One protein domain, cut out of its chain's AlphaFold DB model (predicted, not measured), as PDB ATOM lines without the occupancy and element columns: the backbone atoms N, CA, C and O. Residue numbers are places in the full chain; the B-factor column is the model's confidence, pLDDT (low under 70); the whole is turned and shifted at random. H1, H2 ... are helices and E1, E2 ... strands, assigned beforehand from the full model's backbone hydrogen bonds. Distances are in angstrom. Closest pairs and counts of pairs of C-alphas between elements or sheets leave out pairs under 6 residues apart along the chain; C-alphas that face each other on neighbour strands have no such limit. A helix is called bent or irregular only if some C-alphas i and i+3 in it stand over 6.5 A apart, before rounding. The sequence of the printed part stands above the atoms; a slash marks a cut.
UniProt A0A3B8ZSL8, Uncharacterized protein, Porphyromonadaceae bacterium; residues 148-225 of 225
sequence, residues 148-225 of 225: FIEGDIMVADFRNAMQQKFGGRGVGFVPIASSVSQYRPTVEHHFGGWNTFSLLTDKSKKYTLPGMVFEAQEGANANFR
ATOM      1  N   PHE A 148     132.775 164.932 119.585       86.94
ATOM      2  CA  PHE A 148     131.973 166.063 120.084       86.94
ATOM      3  C   PHE A 148     130.568 165.634 120.518       86.94
ATOM      4  O   PHE A 148     129.986 166.208 121.444       86.94
ATOM      5  N   ILE A 149     130.023 164.615 119.852       90.38
ATOM      6  CA  ILE A 149     128.767 163.967 120.233       90.38
ATOM      7  C   ILE A 149     129.013 163.004 121.395       90.38
ATOM      8  O   ILE A 149     128.233 162.963 122.347       90.38
ATOM      9  N   GLU A 150     130.105 162.238 121.338       86.69
ATOM     10  CA  GLU A 150     130.424 161.220 122.340       86.69
ATOM     11  C   GLU A 150     130.731 161.813 123.724       86.69
ATOM     12  O   GLU A 150     130.306 161.255 124.736       86.69
ATOM     13  N   GLY A 151     131.413 162.959 123.763       87.88
ATOM     14  CA  GLY A 151     131.682 163.738 124.972       87.88
ATOM     15  C   GLY A 151     130.517 164.624 125.411       87.88
ATOM     16  O   GLY A 151     130.661 165.367 126.372       87.88
ATOM     17  N   ASP A 152     129.370 164.558 124.724       91.50
ATOM     18  CA  ASP A 152     128.156 165.303 125.075       91.50
ATOM     19  C   ASP A 152     128.341 166.837 125.057       91.50
ATOM     20  O   ASP A 152     127.601 167.568 125.705       91.50
ATOM     21  N   ILE A 153     129.302 167.335 124.265       89.44
ATOM     22  CA  ILE A 153     129.659 168.762 124.189       89.44
ATOM     23  C   ILE A 153     128.535 169.566 123.527       89.44
ATOM     24  O   ILE A 153     128.081 170.566 124.068       89.44
ATOM     25  N   MET A 154     128.061 169.124 122.358       90.75
ATOM     26  CA  MET A 154     126.951 169.788 121.654       90.75
ATOM     27  C   MET A 154     125.583 169.242 122.084       90.75
ATOM     28  O   MET A 154     124.596 169.976 122.173       90.75
ATOM     29  N   VAL A 155     125.512 167.935 122.354       94.25
ATOM     30  CA  VAL A 155     124.236 167.250 122.597       94.25
ATOM     31  C   VAL A 155     123.637 167.621 123.950       94.25
ATOM     32  O   VAL A 155     122.409 167.632 124.056       94.25
ATOM     33  N   ALA A 156     124.448 167.972 124.954       94.12
ATOM     34  CA  ALA A 156     123.959 168.444 126.245       94.12
ATOM     35  C   ALA A 156     123.109 169.711 126.087       94.12
ATOM     36  O   ALA A 156     121.941 169.719 126.483       94.12
ATOM     37  N   ASP A 157     123.652 170.738 125.435       94.06
ATOM     38  CA  ASP A 157     122.963 172.016 125.237       94.06
ATOM     39  C   ASP A 157     121.731 171.863 124.349       94.06
ATOM     40  O   ASP A 157     120.653 172.366 124.678       94.06
ATOM     41  N   PHE A 158     121.847 171.097 123.258       94.62
ATOM     42  CA  PHE A 158     120.702 170.804 122.399       94.62
ATOM     43  C   PHE A 158     119.584 170.099 123.178       94.62
ATOM     44  O   PHE A 158     118.417 170.490 123.098       94.62
ATOM     45  N   ARG A 159     119.923 169.064 123.953       95.94
ATOM     46  CA  ARG A 159     118.963 168.316 124.770       95.94
ATOM     47  C   ARG A 159     118.312 169.209 125.817       95.94
ATOM     48  O   ARG A 159     117.091 169.152 125.939       95.94
ATOM     49  N   ASN A 160     119.084 170.045 126.507       95.25
ATOM     50  CA  ASN A 160     118.568 170.998 127.486       95.25
ATOM     51  C   ASN A 160     117.576 171.971 126.837       95.25
ATOM     52  O   ASN A 160     116.449 172.101 127.314       95.25
ATOM     53  N   ALA A 161     117.933 172.576 125.701       95.12
ATOM     54  CA  ALA A 161     117.055 173.496 124.978       95.12
ATOM     55  C   ALA A 161     115.762 172.815 124.492       95.12
ATOM     56  O   ALA A 161     114.666 173.373 124.609       95.12
ATOM     57  N   MET A 162     115.860 171.584 123.981       94.19
ATOM     58  CA  MET A 162     114.698 170.814 123.534       94.19
ATOM     59  C   MET A 162     113.790 170.410 124.697       94.19
ATOM     60  O   MET A 162     112.573 170.551 124.584       94.19
ATOM     61  N   GLN A 163     114.359 169.955 125.816       93.81
ATOM     62  CA  GLN A 163     113.599 169.590 127.014       93.81
ATOM     63  C   GLN A 163     112.945 170.808 127.671       93.81
ATOM     64  O   GLN A 163     111.801 170.719 128.109       93.81
ATOM     65  N   GLN A 164     113.615 171.963 127.683       94.19
ATOM     66  CA  GLN A 164     113.044 173.213 128.183       94.19
ATOM     67  C   GLN A 164     111.858 173.676 127.326       94.19
ATOM     68  O   GLN A 164     110.852 174.138 127.858       94.19
ATOM     69  N   LYS A 165     111.959 173.545 125.997       92.00
ATOM     70  CA  LYS A 165     110.942 174.044 125.064       92.00
ATOM     71  C   LYS A 165     109.756 173.101 124.875       92.00
ATOM     72  O   LYS A 165     108.624 173.565 124.787       92.00
ATOM     73  N   PHE A 166     110.011 171.802 124.762       90.94
ATOM     74  CA  PHE A 166     109.002 170.793 124.416       90.94
ATOM     75  C   PHE A 166     108.680 169.837 125.571       90.94
ATOM     76  O   PHE A 166     107.850 168.941 125.419       90.94
ATOM     77  N   GLY A 167     109.314 170.020 126.732       89.50
ATOM     78  CA  GLY A 167     109.270 169.064 127.830       89.50
ATOM     79  C   GLY A 167     110.151 167.840 127.569       89.50
ATOM     80  O   GLY A 167     110.747 167.661 126.507       89.50
ATOM     81  N   GLY A 168     110.233 166.965 128.565       89.81
ATOM     82  CA  GLY A 168     111.080 165.775 128.528       89.81
ATOM     83  C   GLY A 168     112.008 165.717 129.730       89.81
ATOM     84  O   GLY A 168     112.043 166.631 130.548       89.81
ATOM     85  N   ARG A 169     112.708 164.594 129.878       90.56
ATOM     86  CA  ARG A 169     113.662 164.376 130.966       90.56
ATOM     87  C   ARG A 169     114.683 163.309 130.587       90.56
ATOM     88  O   ARG A 169     114.417 162.485 129.709       90.56
ATOM     89  N   GLY A 170     115.782 163.280 131.334       91.88
ATOM     90  CA  GLY A 170     116.816 162.255 131.242       91.88
ATOM     91  C   GLY A 170     117.821 162.497 130.118       91.88
ATOM     92  O   GLY A 170     117.657 163.384 129.281       91.88
ATOM     93  N   VAL A 171     118.873 161.683 130.117       92.25
ATOM     94  CA  VAL A 171     120.021 161.822 129.207       92.25
ATOM     95  C   VAL A 171     119.894 161.006 127.919       92.25
ATOM     96  O   VAL A 171     120.648 161.207 126.974       92.25
ATOM     97  N   GLY A 172     118.892 160.126 127.843       92.06
ATOM     98  CA  GLY A 172     118.662 159.266 126.687       92.06
ATOM     99  C   GLY A 172     119.542 158.018 126.710       92.06
ATOM    100  O   GLY A 172     119.667 157.362 127.740       92.06
ATOM    101  N   PHE A 173     120.086 157.652 125.551       91.69
ATOM    102  CA  PHE A 173     120.931 156.470 125.404       91.69
ATOM    103  C   PHE A 173     122.350 156.750 125.915       91.69
ATOM    104  O   PHE A 173     123.009 157.670 125.434       91.69
ATOM    105  N   VAL A 174     122.824 155.918 126.843       91.38
ATOM    106  CA  VAL A 174     124.206 155.914 127.340       91.38
ATOM    107  C   VAL A 174     124.738 154.485 127.197       91.38
ATOM    108  O   VAL A 174     124.033 153.546 127.580       91.38
ATOM    109  N   PRO A 175     125.931 154.280 126.613       91.06
ATOM    110  CA  PRO A 175     126.527 152.951 126.522       91.06
ATOM    111  C   PRO A 175     126.825 152.381 127.914       91.06
ATOM    112  O   PRO A 175     127.110 153.122 128.851       91.06
ATOM    113  N   ILE A 176     126.800 151.051 128.045       93.25
ATOM    114  CA  ILE A 176     126.993 150.390 129.345       93.25
ATOM    115  C   ILE A 176     128.393 150.619 129.934       93.25
ATOM    116  O   ILE A 176     128.547 150.730 131.148       93.25
ATOM    117  N   ALA A 177     129.391 150.750 129.060       92.06
ATOM    118  CA  ALA A 177     130.763 151.125 129.363       92.06
ATOM    119  C   ALA A 177     131.243 152.139 128.315       92.06
ATOM    120  O   ALA A 177     130.864 152.061 127.145       92.06
ATOM    121  N   SER A 178     132.048 153.120 128.717       85.62
ATOM    122  CA  SER A 178     132.618 154.099 127.786       85.62
ATOM    123  C   SER A 178     133.891 154.713 128.347       85.62
ATOM    124  O   SER A 178     133.902 155.243 129.458       85.62
ATOM    125  N   SER A 179     134.960 154.695 127.551       78.75
ATOM    126  CA  SER A 179     136.237 155.341 127.879       78.75
ATOM    127  C   SER A 179     136.130 156.865 127.994       78.75
ATOM    128  O   SER A 179     136.980 157.492 128.623       78.75
ATOM    129  N   VAL A 180     135.082 157.463 127.424       80.56
ATOM    130  CA  VAL A 180     134.829 158.909 127.459       80.56
ATOM    131  C   VAL A 180     133.702 159.306 128.416       80.56
ATOM    132  O   VAL A 180     133.300 160.465 128.442       80.56
ATOM    133  N   SER A 181     133.202 158.366 129.223       83.38
ATOM    134  CA  SER A 181     132.168 158.597 130.247       83.38
ATOM    135  C   SER A 181     132.457 159.814 131.134       83.38
ATOM    136  O   SER A 181     131.568 160.631 131.346       83.38
ATOM    137  N   GLN A 182     133.713 159.988 131.558       84.19
ATOM    138  CA  GLN A 182     134.171 161.106 132.393       84.19
ATOM    139  C   GLN A 182     133.986 162.500 131.768       84.19
ATOM    140  O   GLN A 182     133.998 163.494 132.487       84.19
ATOM    141  N   TYR A 183     133.848 162.592 130.443       86.06
ATOM    142  CA  TYR A 183     133.689 163.874 129.752       86.06
ATOM    143  C   TYR A 183     132.227 164.303 129.630       86.06
ATOM    144  O   TYR A 183     131.973 165.440 129.250       86.06
ATOM    145  N   ARG A 184     131.266 163.421 129.942       90.31
ATOM    146  CA  ARG A 184     129.837 163.717 129.817       90.31
ATOM    147  C   ARG A 184     129.368 164.515 131.037       90.31
ATOM    148  O   ARG A 184     129.267 163.943 132.118       90.31
ATOM    149  N   PRO A 185     128.997 165.799 130.896       89.50
ATOM    150  CA  PRO A 185     128.628 166.622 132.046       89.50
ATOM    151  C   PRO A 185     127.223 166.309 132.583       89.50
ATOM    152  O   PRO A 185     126.845 166.814 133.634       89.50
ATOM    153  N   THR A 186     126.419 165.528 131.853       92.38
ATOM    154  CA  THR A 186     125.000 165.321 132.180       92.38
ATOM    155  C   THR A 186     124.674 163.989 132.849       92.38
ATOM    156  O   THR A 186     123.523 163.795 133.237       92.38
ATOM    157  N   VAL A 187     125.641 163.074 132.966       93.31
ATOM    158  CA  VAL A 187     125.476 161.776 133.634       93.31
ATOM    159  C   VAL A 187     126.782 161.366 134.295       93.31
ATOM    160  O   VAL A 187     127.830 161.351 133.651       93.31
ATOM    161  N   GLU A 188     126.719 160.972 135.560       92.88
ATOM    162  CA  GLU A 188     127.832 160.299 136.216       92.88
ATOM    163  C   GLU A 188     127.769 158.809 135.884       92.88
ATOM    164  O   GLU A 188     126.798 158.121 136.204       92.88
ATOM    165  N   HIS A 189     128.813 158.286 135.243       94.38
ATOM    166  CA  HIS A 189     128.861 156.893 134.801       94.38
ATOM    167  C   HIS A 189     130.099 156.194 135.356       94.38
ATOM    168  O   HIS A 189     131.226 156.509 134.993       94.38
ATOM    169  N   HIS A 190     129.866 155.212 136.227       93.88
ATOM    170  CA  HIS A 190     130.902 154.356 136.798       93.88
ATOM    171  C   HIS A 190     130.663 152.917 136.353       93.88
ATOM    172  O   HIS A 190     129.550 152.414 136.477       93.88
ATOM    173  N   PHE A 191     131.688 152.233 135.857       94.81
ATOM    174  CA  PHE A 191     131.563 150.851 135.399       94.81
ATOM    175  C   PHE A 191     132.854 150.066 135.643       94.81
ATOM    176  O   PHE A 191     133.937 150.640 135.736       94.81
ATOM    177  N   GLY A 192     132.734 148.743 135.723       95.38
ATOM    178  CA  GLY A 192     133.860 147.826 135.890       95.38
ATOM    179  C   GLY A 192     133.524 146.428 135.378       95.38
ATOM    180  O   GLY A 192     132.353 146.062 135.302       95.38
ATOM    181  N   GLY A 193     134.548 145.655 135.003       95.56
ATOM    182  CA  GLY A 193     134.379 144.284 134.499       95.56
ATOM    183  C   GLY A 193     133.766 144.186 133.096       95.56
ATOM    184  O   GLY A 193     133.149 143.180 132.772       95.56
ATOM    185  N   TRP A 194     133.914 145.216 132.256       95.62
ATOM    186  CA  TRP A 194     133.421 145.210 130.873       95.62
ATOM    187  C   TRP A 194     134.573 145.215 129.879       95.62
ATOM    188  O   TRP A 194     135.412 146.116 129.907       95.62
ATOM    189  N   ASN A 195     134.574 144.258 128.955       93.56
ATOM    190  CA  ASN A 195     135.457 144.284 127.800       93.56
ATOM    191  C   ASN A 195     134.747 144.998 126.642       93.56
ATOM    192  O   ASN A 195     133.665 144.580 126.224       93.56
ATOM    193  N   THR A 196     135.322 146.099 126.161       92.31
ATOM    194  CA  THR A 196     134.695 146.958 125.146       92.31
ATOM    195  C   THR A 196     135.414 146.809 123.814       92.31
ATOM    196  O   THR A 196     136.615 147.047 123.725       92.31
ATOM    197  N   PHE A 197     134.661 146.470 122.773       92.56
ATOM    198  CA  PHE A 197     135.147 146.380 121.402       92.56
ATOM    199  C   PHE A 197     134.547 147.515 120.578       92.56
ATOM    200  O   PHE A 197     133.342 147.766 120.651       92.56
ATOM    201  N   SER A 198     135.380 148.166 119.766       90.56
ATOM    202  CA  SER A 198     134.971 149.221 118.840       90.56
ATOM    203  C   SER A 198     135.230 148.800 117.399       90.56
ATOM    204  O   SER A 198     136.296 148.267 117.081       90.56
ATOM    205  N   LEU A 199     134.286 149.124 116.515       91.56
ATOM    206  CA  LEU A 199     134.401 148.929 115.067       91.56
ATOM    207  C   LEU A 199     135.642 149.621 114.477       91.56
ATOM    208  O   LEU A 199     136.144 149.213 113.428       91.56
ATOM    209  N   LEU A 200     136.142 150.663 115.147       88.38
ATOM    210  CA  LEU A 200     137.336 151.395 114.727       88.38
ATOM    211  C   LEU A 200     138.622 150.579 114.914       88.38
ATOM    212  O   LEU A 200     139.563 150.752 114.143       88.38
ATOM    213  N   THR A 201     138.667 149.698 115.915       88.94
ATOM    214  CA  THR A 201     139.877 148.954 116.300       88.94
ATOM    215  C   THR A 201     139.821 147.480 115.928       88.94
ATOM    216  O   THR A 201     140.855 146.879 115.658       88.94
ATOM    217  N   ASP A 202     138.629 146.886 115.899       91.12
ATOM    218  CA  ASP A 202     138.429 145.472 115.597       91.12
ATOM    219  C   ASP A 202     137.270 145.330 114.599       91.12
ATOM    220  O   ASP A 202     136.194 145.875 114.802       91.12
ATOM    221  N   LYS A 203     137.466 144.604 113.498       91.50
ATOM    222  CA  LYS A 203     136.422 144.371 112.478       91.50
ATOM    223  C   LYS A 203     135.862 142.949 112.506       91.50
ATOM    224  O   LYS A 203     135.017 142.613 111.684       91.50
ATOM    225  N   SER A 204     136.339 142.109 113.423       92.56
ATOM    226  CA  SER A 204     135.957 140.699 113.523       92.56
ATOM    227  C   SER A 204     134.603 140.486 114.210       92.56
ATOM    228  O   SER A 204     133.946 139.465 113.998       92.56
ATOM    229  N   LYS A 205     134.166 141.447 115.029       92.25
ATOM    230  CA  LYS A 205     132.924 141.374 115.806       92.25
ATOM    231  C   LYS A 205     131.730 141.930 115.021       92.25
ATOM    232  O   LYS A 205     131.868 142.717 114.086       92.25
ATOM    233  N   LYS A 206     130.521 141.542 115.438       93.12
ATOM    234  CA  LYS A 206     129.260 142.097 114.920       93.12
ATOM    235  C   LYS A 206     128.826 143.269 115.791       93.12
ATOM    236  O   LYS A 206     128.417 143.062 116.929       93.12
ATOM    237  N   TYR A 207     128.908 144.477 115.251       92.88
ATOM    238  CA  TYR A 207     128.658 145.706 115.999       92.88
ATOM    239  C   TYR A 207     127.189 146.119 116.021       92.88
ATOM    240  O   TYR A 207     126.440 145.881 115.074       92.88
ATOM    241  N   THR A 208     126.791 146.767 117.117       89.44
ATOM    242  CA  THR A 208     125.494 147.447 117.223       89.44
ATOM    243  C   THR A 208     125.569 148.853 116.613       89.44
ATOM    244  O   THR A 208     126.642 149.296 116.207       89.44
ATOM    245  N   LEU A 209     124.437 149.567 116.535       88.12
ATOM    246  CA  LEU A 209     124.351 150.892 115.896       88.12
ATOM    247  C   LEU A 209     125.429 151.900 116.366       88.12
ATOM    248  O   LEU A 209     125.978 152.581 115.505       88.12
ATOM    249  N   PRO A 210     125.792 151.991 117.663       86.56
ATOM    250  CA  PRO A 210     126.865 152.878 118.131       86.56
ATOM    251  C   PRO A 210     128.284 152.454 117.720       86.56
ATOM    252  O   PRO A 210     129.247 153.076 118.154       86.56
ATOM    253  N   GLY A 211     128.451 151.364 116.964       90.31
ATOM    254  CA  GLY A 211     129.766 150.848 116.584       90.31
ATOM    255  C   GLY A 211     130.521 150.174 117.731       90.31
ATOM    256  O   GLY A 211     131.729 149.981 117.623       90.31
ATOM    257  N   MET A 212     129.827 149.804 118.816       91.06
ATOM    258  CA  MET A 212     130.419 149.167 119.995       91.06
ATOM    259  C   MET A 212     129.727 147.851 120.370       91.06
ATOM    260  O   MET A 212     128.540 147.641 120.090       91.06
ATOM    261  N   VAL A 213     130.493 146.962 121.003       94.19
ATOM    262  CA  VAL A 213     130.035 145.714 121.631       94.19
ATOM    263  C   VAL A 213     130.688 145.597 122.999       94.19
ATOM    264  O   VAL A 213     131.859 145.932 123.164       94.19
ATOM    265  N   PHE A 214     129.925 145.099 123.967       94.12
ATOM    266  CA  PHE A 214     130.364 144.942 125.345       94.12
ATOM    267  C   PHE A 214     130.235 143.480 125.750       94.12
ATOM    268  O   PHE A 214     129.160 142.895 125.619       94.12
ATOM    269  N   GLU A 215     131.320 142.899 126.248       94.31
ATOM    270  CA  GLU A 215     131.334 141.563 126.840       94.31
ATOM    271  C   GLU A 215     131.523 141.704 128.356       94.31
ATOM    272  O   GLU A 215     132.470 142.342 128.820       94.31
ATOM    273  N   ALA A 216     130.588 141.148 129.130       96.25
ATOM    274  CA  ALA A 216     130.644 141.172 130.589       96.25
ATOM    275  C   ALA A 216     131.636 140.123 131.105       96.25
ATOM    276  O   ALA A 216     131.608 138.970 130.678       96.25
ATOM    277  N   GLN A 217     132.479 140.521 132.053       96.50
ATOM    278  CA  GLN A 217     133.287 139.616 132.864       96.50
ATOM    279  C   GLN A 217     132.558 139.280 134.172       96.50
ATOM    280  O   GLN A 217     131.540 139.886 134.518       96.50
ATOM    281  N   GLU A 218     133.074 138.302 134.914       95.50
ATOM    282  CA  GLU A 218     132.547 137.982 136.240       95.50
ATOM    283  C   GLU A 218     132.607 139.222 137.153       95.50
ATOM    284  O   GLU A 218     133.632 139.897 137.243       95.50
ATOM    285  N   GLY A 219     131.480 139.564 137.787       95.31
ATOM    286  CA  GLY A 219     131.364 140.763 138.626       95.31
ATOM    287  C   GLY A 219     131.174 142.088 137.869       95.31
ATOM    288  O   GLY A 219     131.285 143.155 138.484       95.31
ATOM    289  N   ALA A 220     130.879 142.049 136.564       96.88
ATOM    290  CA  ALA A 220     130.613 143.251 135.777       96.88
ATOM    291  C   ALA A 220     129.489 144.104 136.387       96.88
ATOM    292  O   ALA A 220     128.412 143.610 136.723       96.88
ATOM    293  N   ASN A 221     129.734 145.407 136.505       96.19
ATOM    294  CA  ASN A 221     128.775 146.363 137.047       96.19
ATOM    295  C   ASN A 221     128.826 147.688 136.281       96.19
ATOM    296  O   ASN A 221     129.843 148.040 135.682       96.19
ATOM    297  N   ALA A 222     127.703 148.402 136.269       95.75
ATOM    298  CA  ALA A 222     127.590 149.740 135.710       95.75
ATOM    299  C   ALA A 222     126.550 150.529 136.512       95.75
ATOM    300  O   ALA A 222     125.441 150.050 136.742       95.75
ATOM    301  N   ASN A 223     126.921 151.730 136.937       94.75
ATOM    302  CA  ASN A 223     126.106 152.646 137.714       94.75
ATOM    303  C   ASN A 223     126.004 153.977 136.970       94.75
ATOM    304  O   ASN A 223     127.015 154.519 136.520       94.75
ATOM    305  N   PHE A 224     124.784 154.500 136.890       93.88
ATOM    306  CA  PHE A 224     124.454 155.766 136.243       93.88
ATOM    307  C   PHE A 224     123.740 156.650 137.264       93.88
ATOM    308  O   PHE A 224     122.790 156.180 137.901       93.88
ATOM    309  N   ARG A 225     124.199 157.888 137.443       88.69
ATOM    310  CA  ARG A 225     123.566 158.890 138.309       88.69
ATOM    311  C   ARG A 225     123.323 160.189 137.557       88.69
ATOM    312  O   ARG A 225     124.163 160.541 136.698       88.69
TER     313      ARG A 225
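This is residues 148 to 225 of the 225 residues of an uncharacterized protein of Porphyromonadaceae bacterium (UniProt A0A3B8ZSL8). A long two-stranded hairpin of E1 and E2 is folded sharply into an L, and the helix H1 lies out at the other end of the model. The long link after H1 comes back from the helix into the opening between the two arms of the L and turns there near Ser 178, while the far end of H1, with residues 161 to 167, sticks out. The printed part has 78 residues with one named helix and two named strands, in the order H1, E1, E2; the sheet is E1 - E2, antiparallel. The class is mixed, helices and strands, with under half of the residues in named elements. The whole is only just loose, close to compact, with a radius of gyration of the C-alphas of 14.3 A, and elongated, spanning 42 by 27 by 18 A.

Going along from Phe 148, you first meet H1, residues 153 to 166, where 9 of 10 O i to N i+4 pairs are within hydrogen-bond range. H1 is neither bent nor irregular, but only just: C-alphas 153 and 156 are 6.1 A apart. Next come E1, residues 189 to 198, and E2, residues 212 to 224, a hairpin of antiparallel neighbour strands with 172 degrees between their directions. Look at N 190 and O 223, 2.9 A apart, and at N 197 and O 213, 2.9 A apart, both within hydrogen-bond range. E1 bends by 100 degrees at residue 193, and E2 bends by 124 degrees at residue 218. At the bend of E1, C-alphas 193 and 220 face each other at 4.1 A; after it, C-alphas 194 and 216 face each other at 4.9 A. H1 and E2 are apart.

Find C-alpha 153 at (129.659, 168.762, 124.189); from there H1 runs 20.8 A to C-alpha 166 at (109.002, 170.793, 124.416). E1 begins at C-alpha 189, (128.861, 156.893, 134.801), and measures 18.7 A from first to last C-alpha. E2, the longest strand with 13 residues, measures 18.5 A and ends at C-alpha 224, (124.454, 155.766, 136.243).

The two C-alphas farthest apart, those of Lys 165 and Glu 218, are 43.5 A from each other. Both links are long: residues 167 to 188 join H1 to E1, and residues 199 to 211 join E1 to E2. Residues 161 to 167, of which 161 to 166 belong to H1, stand free. The printed part has no cut and ends at Arg 225, the chain's last residue. In the B-factor column the mean pLDDT of the printed part is 91.7, and no printed residue is under 70.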